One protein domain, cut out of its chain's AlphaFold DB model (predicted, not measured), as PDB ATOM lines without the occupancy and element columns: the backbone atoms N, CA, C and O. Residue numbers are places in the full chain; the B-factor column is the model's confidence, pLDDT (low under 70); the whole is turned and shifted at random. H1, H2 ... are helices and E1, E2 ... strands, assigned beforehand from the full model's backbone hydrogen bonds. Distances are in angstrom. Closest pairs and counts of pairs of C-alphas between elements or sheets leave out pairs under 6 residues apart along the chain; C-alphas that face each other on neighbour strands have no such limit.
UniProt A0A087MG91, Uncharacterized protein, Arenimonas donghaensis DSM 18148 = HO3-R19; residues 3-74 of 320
ATOM      1  N   LEU A   3      34.254 -39.053 -31.239       93.31
ATOM      2  CA  LEU A   3      34.554 -39.242 -32.650       93.31
ATOM      3  C   LEU A   3      35.909 -38.598 -32.932       93.31
ATOM      4  O   LEU A   3      36.080 -37.407 -32.697       93.31
ATOM      5  N   ASN A   4      36.897 -39.396 -33.345       93.06
ATOM      6  CA  ASN A   4      38.286 -38.952 -33.520       93.06
ATOM      7  C   ASN A   4      38.843 -38.184 -32.299       93.06
ATOM      8  O   ASN A   4      39.598 -37.231 -32.434       93.06
ATOM      9  N   GLY A   5      38.448 -38.591 -31.087       90.88
ATOM     10  CA  GLY A   5      38.862 -37.951 -29.832       90.88
ATOM     11  C   GLY A   5      37.979 -36.783 -29.372       90.88
ATOM     12  O   GLY A   5      37.987 -36.462 -28.182       90.88
ATOM     13  N   VAL A   6      37.135 -36.220 -30.237       92.38
ATOM     14  CA  VAL A   6      36.206 -35.130 -29.894       92.38
ATOM     15  C   VAL A   6      34.919 -35.691 -29.299       92.38
ATOM     16  O   VAL A   6      34.343 -36.635 -29.831       92.38
ATOM     17  N   ARG A   7      34.452 -35.151 -28.168       92.19
ATOM     18  CA  ARG A   7      33.212 -35.618 -27.522       92.19
ATOM     19  C   ARG A   7      31.999 -35.148 -28.320       92.19
ATOM     20  O   ARG A   7      31.746 -33.953 -28.385       92.19
ATOM     21  N   ILE A   8      31.219 -36.102 -28.824       91.31
ATOM     22  CA  ILE A   8      30.021 -35.821 -29.632       91.31
ATOM     23  C   ILE A   8      28.703 -36.173 -28.925       91.31
ATOM     24  O   ILE A   8      27.652 -35.685 -29.327       91.31
ATOM     25  N   ARG A   9      28.750 -37.015 -27.880       88.50
ATOM     26  CA  ARG A   9      27.569 -37.471 -27.128       88.50
ATOM     27  C   ARG A   9      27.924 -37.967 -25.727       88.50
ATOM     28  O   ARG A   9      28.929 -38.665 -25.547       88.50
ATOM     29  N   GLU A  10      27.051 -37.697 -24.764       85.50
ATOM     30  CA  GLU A  10      27.032 -38.338 -23.443       85.50
ATOM     31  C   GLU A  10      25.928 -39.403 -23.379       85.50
ATOM     32  O   GLU A  10      24.917 -39.323 -24.074       85.50
ATOM     33  N   THR A  11      26.171 -40.477 -22.632       77.25
ATOM     34  CA  THR A  11      25.232 -41.599 -22.512       77.25
ATOM     35  C   THR A  11      25.463 -42.327 -21.199       77.25
ATOM     36  O   THR A  11      26.569 -42.291 -20.659       77.25
ATOM     37  N   GLU A  12      24.445 -43.041 -20.735       74.00
ATOM     38  CA  GLU A  12      24.519 -43.852 -19.523       74.00
ATOM     39  C   GLU A  12      24.569 -45.344 -19.836       74.00
ATOM     40  O   GLU A  12      24.147 -45.795 -20.908       74.00
ATOM     41  N   ALA A  13      25.098 -46.112 -18.884       71.75
ATOM     42  CA  ALA A  13      25.013 -47.558 -18.928       71.75
ATOM     43  C   ALA A  13      23.595 -48.005 -18.551       71.75
ATOM     44  O   ALA A  13      22.985 -47.517 -17.603       71.75
ATOM     45  N   VAL A  14      23.082 -48.967 -19.302       66.81
ATOM     46  CA  VAL A  14      21.830 -49.649 -19.032       66.81
ATOM     47  C   VAL A  14      22.141 -50.950 -18.307       66.81
ATOM     48  O   VAL A  14      22.890 -51.801 -18.791       66.81
ATOM     49  N   ARG A  15      21.512 -51.139 -17.150       60.84
ATOM     50  CA  ARG A  15      21.579 -52.404 -16.426       60.84
ATOM     51  C   ARG A  15      20.610 -53.398 -17.062       60.84
ATOM     52  O   ARG A  15      19.403 -53.308 -16.852       60.84
ATOM     53  N   ILE A  16      21.136 -54.319 -17.867       60.00
ATOM     54  CA  ILE A  16      20.330 -55.362 -18.529       60.00
ATOM     55  C   ILE A  16      20.325 -56.658 -17.707       60.00
ATOM     56  O   ILE A  16      19.313 -57.356 -17.675       60.00
ATOM     57  N   VAL A  17      21.422 -56.962 -17.001       62.88
ATOM     58  CA  VAL A  17      21.571 -58.162 -16.161       62.88
ATOM     59  C   VAL A  17      22.225 -57.767 -14.828       62.88
ATOM     60  O   VAL A  17      23.109 -56.909 -14.828       62.88
ATOM     61  N   PRO A  18      21.830 -58.353 -13.678       64.31
ATOM     62  CA  PRO A  18      22.532 -58.130 -12.415       64.31
ATOM     63  C   PRO A  18      24.036 -58.409 -12.553       64.31
ATOM     64  O   PRO A  18      24.429 -59.494 -12.970       64.31
ATOM     65  N   GLY A  19      24.869 -57.420 -12.221       69.00
ATOM     66  CA  GLY A  19      26.331 -57.525 -12.300       69.00
ATOM     67  C   GLY A  19      26.948 -57.226 -13.671       69.00
ATOM     68  O   GLY A  19      28.171 -57.217 -13.772       69.00
ATOM     69  N   LEU A  20      26.145 -56.944 -14.704       72.50
ATOM     70  CA  LEU A  20      26.637 -56.535 -16.020       72.50
ATOM     71  C   LEU A  20      25.912 -55.271 -16.494       72.50
ATOM     72  O   LEU A  20      24.789 -55.318 -17.005       72.50
ATOM     73  N   ASP A  21      26.590 -54.140 -16.341       72.38
ATOM     74  CA  ASP A  21      26.164 -52.876 -16.926       72.38
ATOM     75  C   ASP A  21      26.674 -52.818 -18.376       72.38
ATOM     76  O   ASP A  21      27.855 -53.042 -18.649       72.38
ATOM     77  N   VAL A  22      25.780 -52.552 -19.327       74.56
ATOM     78  CA  VAL A  22      26.125 -52.431 -20.750       74.56
ATOM     79  C   VAL A  22      25.739 -51.054 -21.253       74.56
ATOM     80  O   VAL A  22      24.753 -50.479 -20.814       74.56
ATOM     81  N   PHE A  23      26.484 -50.511 -22.203       75.69
ATOM     82  CA  PHE A  23      26.093 -49.284 -22.888       75.69
ATOM     83  C   PHE A  23      25.609 -49.630 -24.295       75.69
ATOM     84  O   PHE A  23      26.121 -50.547 -24.938       75.69
ATOM     85  N   VAL A  24      24.621 -48.884 -24.779       77.31
ATOM     86  CA  VAL A  24      24.148 -48.982 -26.160       77.31
ATOM     87  C   VAL A  24      24.180 -47.583 -26.746       77.31
ATOM     88  O   VAL A  24      23.576 -46.661 -26.204       77.31
ATOM     89  N   VAL A  25      24.906 -47.428 -27.849       80.00
ATOM     90  CA  VAL A  25      24.957 -46.189 -28.622       80.00
ATOM     91  C   VAL A  25      24.377 -46.482 -29.993       80.00
ATOM     92  O   VAL A  25      24.842 -47.384 -30.687       80.00
ATOM     93  N   GLN A  26      23.372 -45.703 -30.369       86.00
ATOM     94  CA  GLN A  26      22.801 -45.700 -31.707       86.00
ATOM     95  C   GLN A  26      23.210 -44.402 -32.399       86.00
ATOM     96  O   GLN A  26      23.170 -43.337 -31.783       86.00
ATOM     97  N   ILE A  27      23.628 -44.516 -33.656       88.75
ATOM     98  CA  ILE A  27      23.961 -43.398 -34.538       88.75
ATOM     99  C   ILE A  27      23.053 -43.556 -35.751       88.75
ATOM    100  O   ILE A  27      23.045 -44.622 -36.369       88.75
ATOM    101  N   GLN A  28      22.250 -42.539 -36.029       86.75
ATOM    102  CA  GLN A  28      21.325 -42.534 -37.152       86.75
ATOM    103  C   GLN A  28      22.063 -42.160 -38.440       86.75
ATOM    104  O   GLN A  28      23.227 -41.746 -38.429       86.75
ATOM    105  N   ARG A  29      21.409 -42.404 -39.576       83.25
ATOM    106  CA  ARG A  29      22.035 -42.303 -40.897       83.25
ATOM    107  C   ARG A  29      22.420 -40.870 -41.255       83.25
ATOM    108  O   ARG A  29      23.509 -40.669 -41.779       83.25
ATOM    109  N   ASP A  30      21.561 -39.908 -40.941       82.19
ATOM    110  CA  ASP A  30      21.807 -38.468 -41.062       82.19
ATOM    111  C   ASP A  30      23.092 -38.059 -40.328       82.19
ATOM    112  O   ASP A  30      23.958 -37.410 -40.907       82.19
ATOM    113  N   ALA A  31      23.272 -38.529 -39.090       88.50
ATOM    114  CA  ALA A  31      24.470 -38.263 -38.308       88.50
ATOM    115  C   ALA A  31      25.708 -38.944 -38.895       88.50
ATOM    116  O   ALA A  31      26.749 -38.299 -39.036       88.50
ATOM    117  N   LEU A  32      25.596 -40.217 -39.294       90.19
ATOM    118  CA  LEU A  32      26.679 -40.937 -39.974       90.19
ATOM    119  C   LEU A  32      27.099 -40.242 -41.270       90.19
ATOM    120  O   LEU A  32      28.292 -40.166 -41.547       90.19
ATOM    121  N   ALA A  33      26.155 -39.700 -42.038       89.25
ATOM    122  CA  ALA A  33      26.437 -39.018 -43.296       89.25
ATOM    123  C   ALA A  33      27.300 -37.758 -43.118       89.25
ATOM    124  O   ALA A  33      27.922 -37.321 -44.080       89.25
ATOM    125  N   ARG A  34      27.394 -37.187 -41.909       91.19
ATOM    126  CA  ARG A  34      28.301 -36.060 -41.610       91.19
ATOM    127  C   ARG A  34      29.699 -36.509 -41.209       91.19
ATOM    128  O   ARG A  34      30.621 -35.702 -41.214       91.19
ATOM    129  N   PHE A  35      29.881 -37.777 -40.850       93.69
ATOM    130  CA  PHE A  35      31.171 -38.258 -40.367       93.69
ATOM    131  C   PHE A  35      32.227 -38.198 -41.480       93.69
ATOM    132  O   PHE A  35      31.896 -38.300 -42.663       93.69
ATOM    133  N   PRO A  36      33.517 -38.097 -41.123       91.94
ATOM    134  CA  PRO A  36      34.603 -38.404 -42.044       91.94
ATOM    135  C   PRO A  36      34.476 -39.811 -42.616       91.94
ATOM    136  O   PRO A  36      34.017 -40.728 -41.931       91.94
ATOM    137  N   ALA A  37      34.972 -39.990 -43.843       92.38
ATOM    138  CA  ALA A  37      34.883 -41.260 -44.560       92.38
ATOM    139  C   ALA A  37      35.464 -42.454 -43.789       92.38
ATOM    140  O   ALA A  37      35.069 -43.598 -43.995       92.38
ATOM    141  N   ARG A  38      36.386 -42.177 -42.868       94.00
ATOM    142  CA  ARG A  38      36.896 -43.125 -41.891       94.00
ATOM    143  C   ARG A  38      37.031 -42.432 -40.549       94.00
ATOM    144  O   ARG A  38      37.696 -41.402 -40.444       94.00
ATOM    145  N   THR A  39      36.423 -42.998 -39.516       93.38
ATOM    146  CA  THR A  39      36.445 -42.411 -38.177       93.38
ATOM    147  C   THR A  39      36.735 -43.442 -37.098       93.38
ATOM    148  O   THR A  39      36.439 -44.625 -37.249       93.38
ATOM    149  N   ARG A  40      37.319 -42.990 -35.988       94.56
ATOM    150  CA  ARG A  40      37.514 -43.788 -34.779       94.56
ATOM    151  C   ARG A  40      36.504 -43.365 -33.722       94.56
ATOM    152  O   ARG A  40      36.515 -42.224 -33.256       94.56
ATOM    153  N   LEU A  41      35.683 -44.311 -33.291       93.94
ATOM    154  CA  LEU A  41      34.742 -44.147 -32.196       93.94
ATOM    155  C   LEU A  41      35.322 -44.720 -30.909       93.94
ATOM    156  O   LEU A  41      35.796 -45.852 -30.876       93.94
ATOM    157  N   THR A  42      35.240 -43.943 -29.834       93.25
ATOM    158  CA  THR A  42      35.595 -44.389 -28.481       93.25
ATOM    159  C   THR A  42      34.472 -44.068 -27.509       93.25
ATOM    160  O   THR A  42      33.730 -43.089 -27.655       93.25
ATOM    161  N   VAL A  43      34.337 -44.895 -26.480       89.81
ATOM    162  CA  VAL A  43      33.430 -44.638 -25.364       89.81
ATOM    163  C   VAL A  43      34.243 -44.759 -24.085       89.81
ATOM    164  O   VAL A  43      35.031 -45.684 -23.929       89.81
ATOM    165  N   SER A  44      34.088 -43.796 -23.187       89.75
ATOM    166  CA  SER A  44      34.785 -43.766 -21.907       89.75
ATOM    167  C   SER A  44      33.812 -43.362 -20.808       89.75
ATOM    168  O   SER A  44      32.851 -42.631 -21.060       89.75
ATOM    169  N   LEU A  45      34.080 -43.830 -19.593       87.88
ATOM    170  CA  LEU A  45      33.439 -43.362 -18.372       87.88
ATOM    171  C   LEU A  45      33.734 -41.872 -18.158       87.88
ATOM    172  O   LEU A  45      34.726 -41.346 -18.670       87.88
ATOM    173  N   ALA A  46      32.909 -41.204 -17.346       81.62
ATOM    174  CA  ALA A  46      33.128 -39.808 -16.962       81.62
ATOM    175  C   ALA A  46      34.514 -39.589 -16.321       81.62
ATOM    176  O   ALA A  46      35.163 -38.583 -16.586       81.62
ATOM    177  N   GLY A  47      35.008 -40.575 -15.561       82.94
ATOM    178  CA  GLY A  47      36.356 -40.583 -14.977       82.94
ATOM    179  C   GLY A  47      37.494 -40.954 -15.941       82.94
ATOM    180  O   GLY A  47      38.620 -41.135 -15.496       82.94
ATOM    181  N   GLY A  48      37.224 -41.117 -17.241       82.50
ATOM    182  CA  GLY A  48      38.243 -41.337 -18.277       82.50
ATOM    183  C   GLY A  48      38.572 -42.796 -18.610       82.50
ATOM    184  O   GLY A  48      39.199 -43.046 -19.637       82.50
ATOM    185  N   GLY A  49      38.123 -43.772 -17.813       88.00
ATOM    186  CA  GLY A  49      38.333 -45.197 -18.114       88.00
ATOM    187  C   GLY A  49      37.632 -45.631 -19.414       88.00
ATOM    188  O   GLY A  49      36.479 -45.242 -19.620       88.00
ATOM    189  N   PRO A  50      38.273 -46.414 -20.304       88.00
ATOM    190  CA  PRO A  50      37.654 -46.844 -21.554       88.00
ATOM    191  C   PRO A  50      36.536 -47.862 -21.300       88.00
ATOM    192  O   PRO A  50      36.642 -48.722 -20.427       88.00
ATOM    193  N   LEU A  51      35.476 -47.788 -22.100       86.31
ATOM    194  CA  LEU A  51      34.439 -48.810 -22.166       86.31
ATOM    195  C   LEU A  51      34.702 -49.710 -23.370       86.31
ATOM    196  O   LEU A  51      34.839 -49.236 -24.498       86.31
ATOM    197  N   LEU A  52      34.779 -51.015 -23.115       87.50
ATOM    198  CA  LEU A  52      35.136 -51.986 -24.140       87.50
ATOM    199  C   LEU A  52      33.935 -52.329 -25.024       87.50
ATOM    200  O   LEU A  52      32.848 -52.639 -24.538       87.50
ATOM    201  N   PHE A  53      34.166 -52.365 -26.330       82.44
ATOM    202  CA  PHE A  53      33.257 -52.917 -27.322       82.44
ATOM    203  C   PHE A  53      33.871 -54.194 -27.892       82.44
ATOM    204  O   PHE A  53      34.888 -54.148 -28.580       82.44
ATOM    205  N   LYS A  54      33.277 -55.355 -27.578       84.56
ATOM    206  CA  LYS A  54      33.803 -56.682 -27.967       84.56
ATOM    207  C   LYS A  54      35.285 -56.892 -27.591       84.56
ATOM    208  O   LYS A  54      36.030 -57.520 -28.333       84.56
ATOM    209  N   GLY A  55      35.705 -56.356 -26.443       88.12
ATOM    210  CA  GLY A  55      37.092 -56.430 -25.962       88.12
ATOM    211  C   GLY A  55      38.028 -55.344 -26.508       88.12
ATOM    212  O   GLY A  55      39.148 -55.231 -26.024       88.12
ATOM    213  N   CYS A  56      37.576 -54.514 -27.452       91.00
ATOM    214  CA  CYS A  56      38.352 -53.407 -28.012       91.00
ATOM    215  C   CYS A  56      38.011 -52.078 -27.323       91.00
ATOM    216  O   CYS A  56      36.869 -51.851 -26.930       91.00
ATOM    217  N   THR A  57      38.983 -51.172 -27.214       92.25
ATOM    218  CA  THR A  57      38.801 -49.818 -26.648       92.25
ATOM    219  C   THR A  57      38.198 -48.818 -27.629       92.25
ATOM    220  O   THR A  57      37.746 -47.743 -27.235       92.25
ATOM    221  N   ASP A  58      38.207 -49.160 -28.913       92.56
ATOM    222  CA  ASP A  58      37.717 -48.323 -29.991       92.56
ATOM    223  C   ASP A  58      37.150 -49.160 -31.138       92.56
ATOM    224  O   ASP A  58      37.411 -50.360 -31.257       92.56
ATOM    225  N   ALA A  59      36.354 -48.502 -31.973       92.31
ATOM    226  CA  ALA A  59      35.837 -49.047 -33.213       92.31
ATOM    227  C   ALA A  59      36.189 -48.099 -34.359       92.31
ATOM    228  O   ALA A  59      35.902 -46.903 -34.292       92.31
ATOM    229  N   VAL A  60      36.787 -48.632 -35.421       93.00
ATOM    230  CA  VAL A  60      36.963 -47.898 -36.675       93.00
ATOM    231  C   VAL A  60      35.719 -48.114 -37.525       93.00
ATOM    232  O   VAL A  60      35.315 -49.253 -37.753       93.00
ATOM    233  N   VAL A  61      35.104 -47.018 -37.956       90.94
ATOM    234  CA  VAL A  61      33.908 -47.015 -38.794       90.94
ATOM    235  C   VAL A  61      34.267 -46.376 -40.125       90.94
ATOM    236  O   VAL A  61      34.696 -45.222 -40.167       90.94
ATOM    237  N   ASP A  62      34.091 -47.136 -41.200       93.38
ATOM    238  CA  ASP A  62      34.222 -46.648 -42.566       93.38
ATOM    239  C   ASP A  62      32.836 -46.216 -43.068       93.38
ATOM    240  O   ASP A  62      31.894 -47.012 -43.108       93.38
ATOM    241  N   VAL A  63      32.709 -44.942 -43.439       91.12
ATOM    242  CA  VAL A  63      31.497 -44.323 -43.989       91.12
ATOM    243  C   VAL A  63      31.843 -43.738 -45.361       91.12
ATOM    244  O   VAL A  63      32.041 -42.537 -45.477       91.12
ATOM    245  N   PRO A  64      31.935 -44.542 -46.436       89.69
ATOM    246  CA  PRO A  64      32.481 -44.078 -47.721       89.69
ATOM    247  C   PRO A  64      31.786 -42.849 -48.333       89.69
ATOM    248  O   PRO A  64      32.377 -42.161 -49.155       89.69
ATOM    249  N   HIS A  65      30.537 -42.589 -47.941       85.81
ATOM    250  CA  HIS A  65      29.707 -41.466 -48.384       85.81
ATOM    251  C   HIS A  65      29.609 -40.333 -47.346       85.81
ATOM    252  O   HIS A  65      28.764 -39.453 -47.481       85.81
ATOM    253  N   GLY A  66      30.411 -40.381 -46.282       87.75
ATOM    254  CA  GLY A  66      30.427 -39.358 -45.247       87.75
ATOM    255  C   GLY A  66      30.984 -38.039 -45.782       87.75
ATOM    256  O   GLY A  66      32.025 -38.024 -46.438       87.75
ATOM    257  N   ALA A  67      30.295 -36.935 -45.497       90.00
ATOM    258  CA  ALA A  67      30.653 -35.593 -45.951       90.00
ATOM    259  C   ALA A  67      31.978 -35.094 -45.352       90.00
ATOM    260  O   ALA A  67      32.651 -34.264 -45.959       90.00
ATOM    261  N   GLY A  68      32.375 -35.629 -44.192       88.19
ATOM    262  CA  GLY A  68      33.603 -35.240 -43.510       88.19
ATOM    263  C   GLY A  68      33.540 -33.891 -42.817       88.19
ATOM    264  O   GLY A  68      34.523 -33.153 -42.848       88.19
ATOM    265  N   ASP A  69      32.421 -33.602 -42.154       89.12
ATOM    266  CA  ASP A  69      32.305 -32.442 -41.279       89.12
ATOM    267  C   ASP A  69      33.346 -32.510 -40.151       89.12
ATOM    268  O   ASP A  69      33.755 -33.587 -39.696       89.12
ATOM    269  N   ASP A  70      33.737 -31.336 -39.656       88.44
ATOM    270  CA  ASP A  70      34.579 -31.228 -38.469       88.44
ATOM    271  C   ASP A  70      33.896 -31.924 -37.267       88.44
ATOM    272  O   ASP A  70      32.759 -31.570 -36.922       88.44
ATOM    273  N   PRO A  71      34.559 -32.890 -36.597       87.69
ATOM    274  CA  PRO A  71      34.051 -33.529 -35.384       87.69
ATOM    275  C   PRO A  71      33.588 -32.554 -34.295       87.69
ATOM    276  O   PRO A  71      32.690 -32.889 -33.516       87.69
ATOM    277  N   GLU A  72      34.166 -31.354 -34.221       87.81
ATOM    278  CA  GLU A  72      33.749 -30.321 -33.271       87.81
ATOM    279  C   GLU A  72      32.322 -29.829 -33.516       87.81
ATOM    280  O   GLU A  72      31.637 -29.498 -32.545       87.81
ATOM    281  N   ASN A  73      31.842 -29.903 -34.757       87.12
ATOM    282  CA  ASN A  73      30.500 -29.492 -35.172       87.12
ATOM    283  C   ASN A  73      29.477 -30.635 -35.148       87.12
ATOM    284  O   ASN A  73      28.285 -30.407 -35.339       87.12
ATOM    285  N   ILE A  74      29.913 -31.868 -34.883       89.31
ATOM    286  CA  ILE A  74      29.023 -33.024 -34.804       89.31
ATOM    287  C   ILE A  74      28.570 -33.205 -33.355       89.31
ATOM    288  O   ILE A  74      29.357 -33.482 -32.445       89.31
TER     289      ILE A  74
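What this domain is: This is residues 3 to 74 of the 320 residues of an uncharacterized protein of Arenimonas donghaensis DSM 18148 = HO3-R19 (UniProt A0A087MG91). Little regular structure is found in this elongated domain: loops join a small hairpin, E1 and E2, at one far end to a longer hairpin, E3 and E4, nearer the middle, with the short helix H1 toward the other end. The 72 printed residues run E1, E2, H1, E3, E4, a mixed class with 23 residues in named elements. The whole is only just compact, close to loose, with a radius of gyration of the C-alphas of 13.2 A and spans of 41 by 22 by 20 A.

How they stand to each other: Look first at E1, residues 14 to 17, and E2, residues 20 to 22, an antiparallel hairpin at 144 degrees, with N 14 and O 22 2.7 A apart, within hydrogen-bond range. Next comes H1, residues 29 to 34, apart from E1; 1 of its 2 O i to N i+4 pairs is within range. E3, residues 38 to 42, and E4, residues 58 to 62, form an antiparallel hairpin at 157 degrees, with N 41 and O 59 2.8 A apart; both strands are apart from E1 and E2.

Where its parts are: Find C-alpha 14 at (21.830, -49.649, -19.032), where E1 begins. E3 spans 13.5 A and E4 13.2 A, ending at C-alpha 62, (34.222, -46.648, -42.566).

The domain as a whole: The C-alphas farthest apart, of Pro 18 and Ala 67, are 41.2 A apart. The printed part has no cut; E3 to E4 is a long link of 15 residues. Residues 14 to 19 have pLDDT under 70.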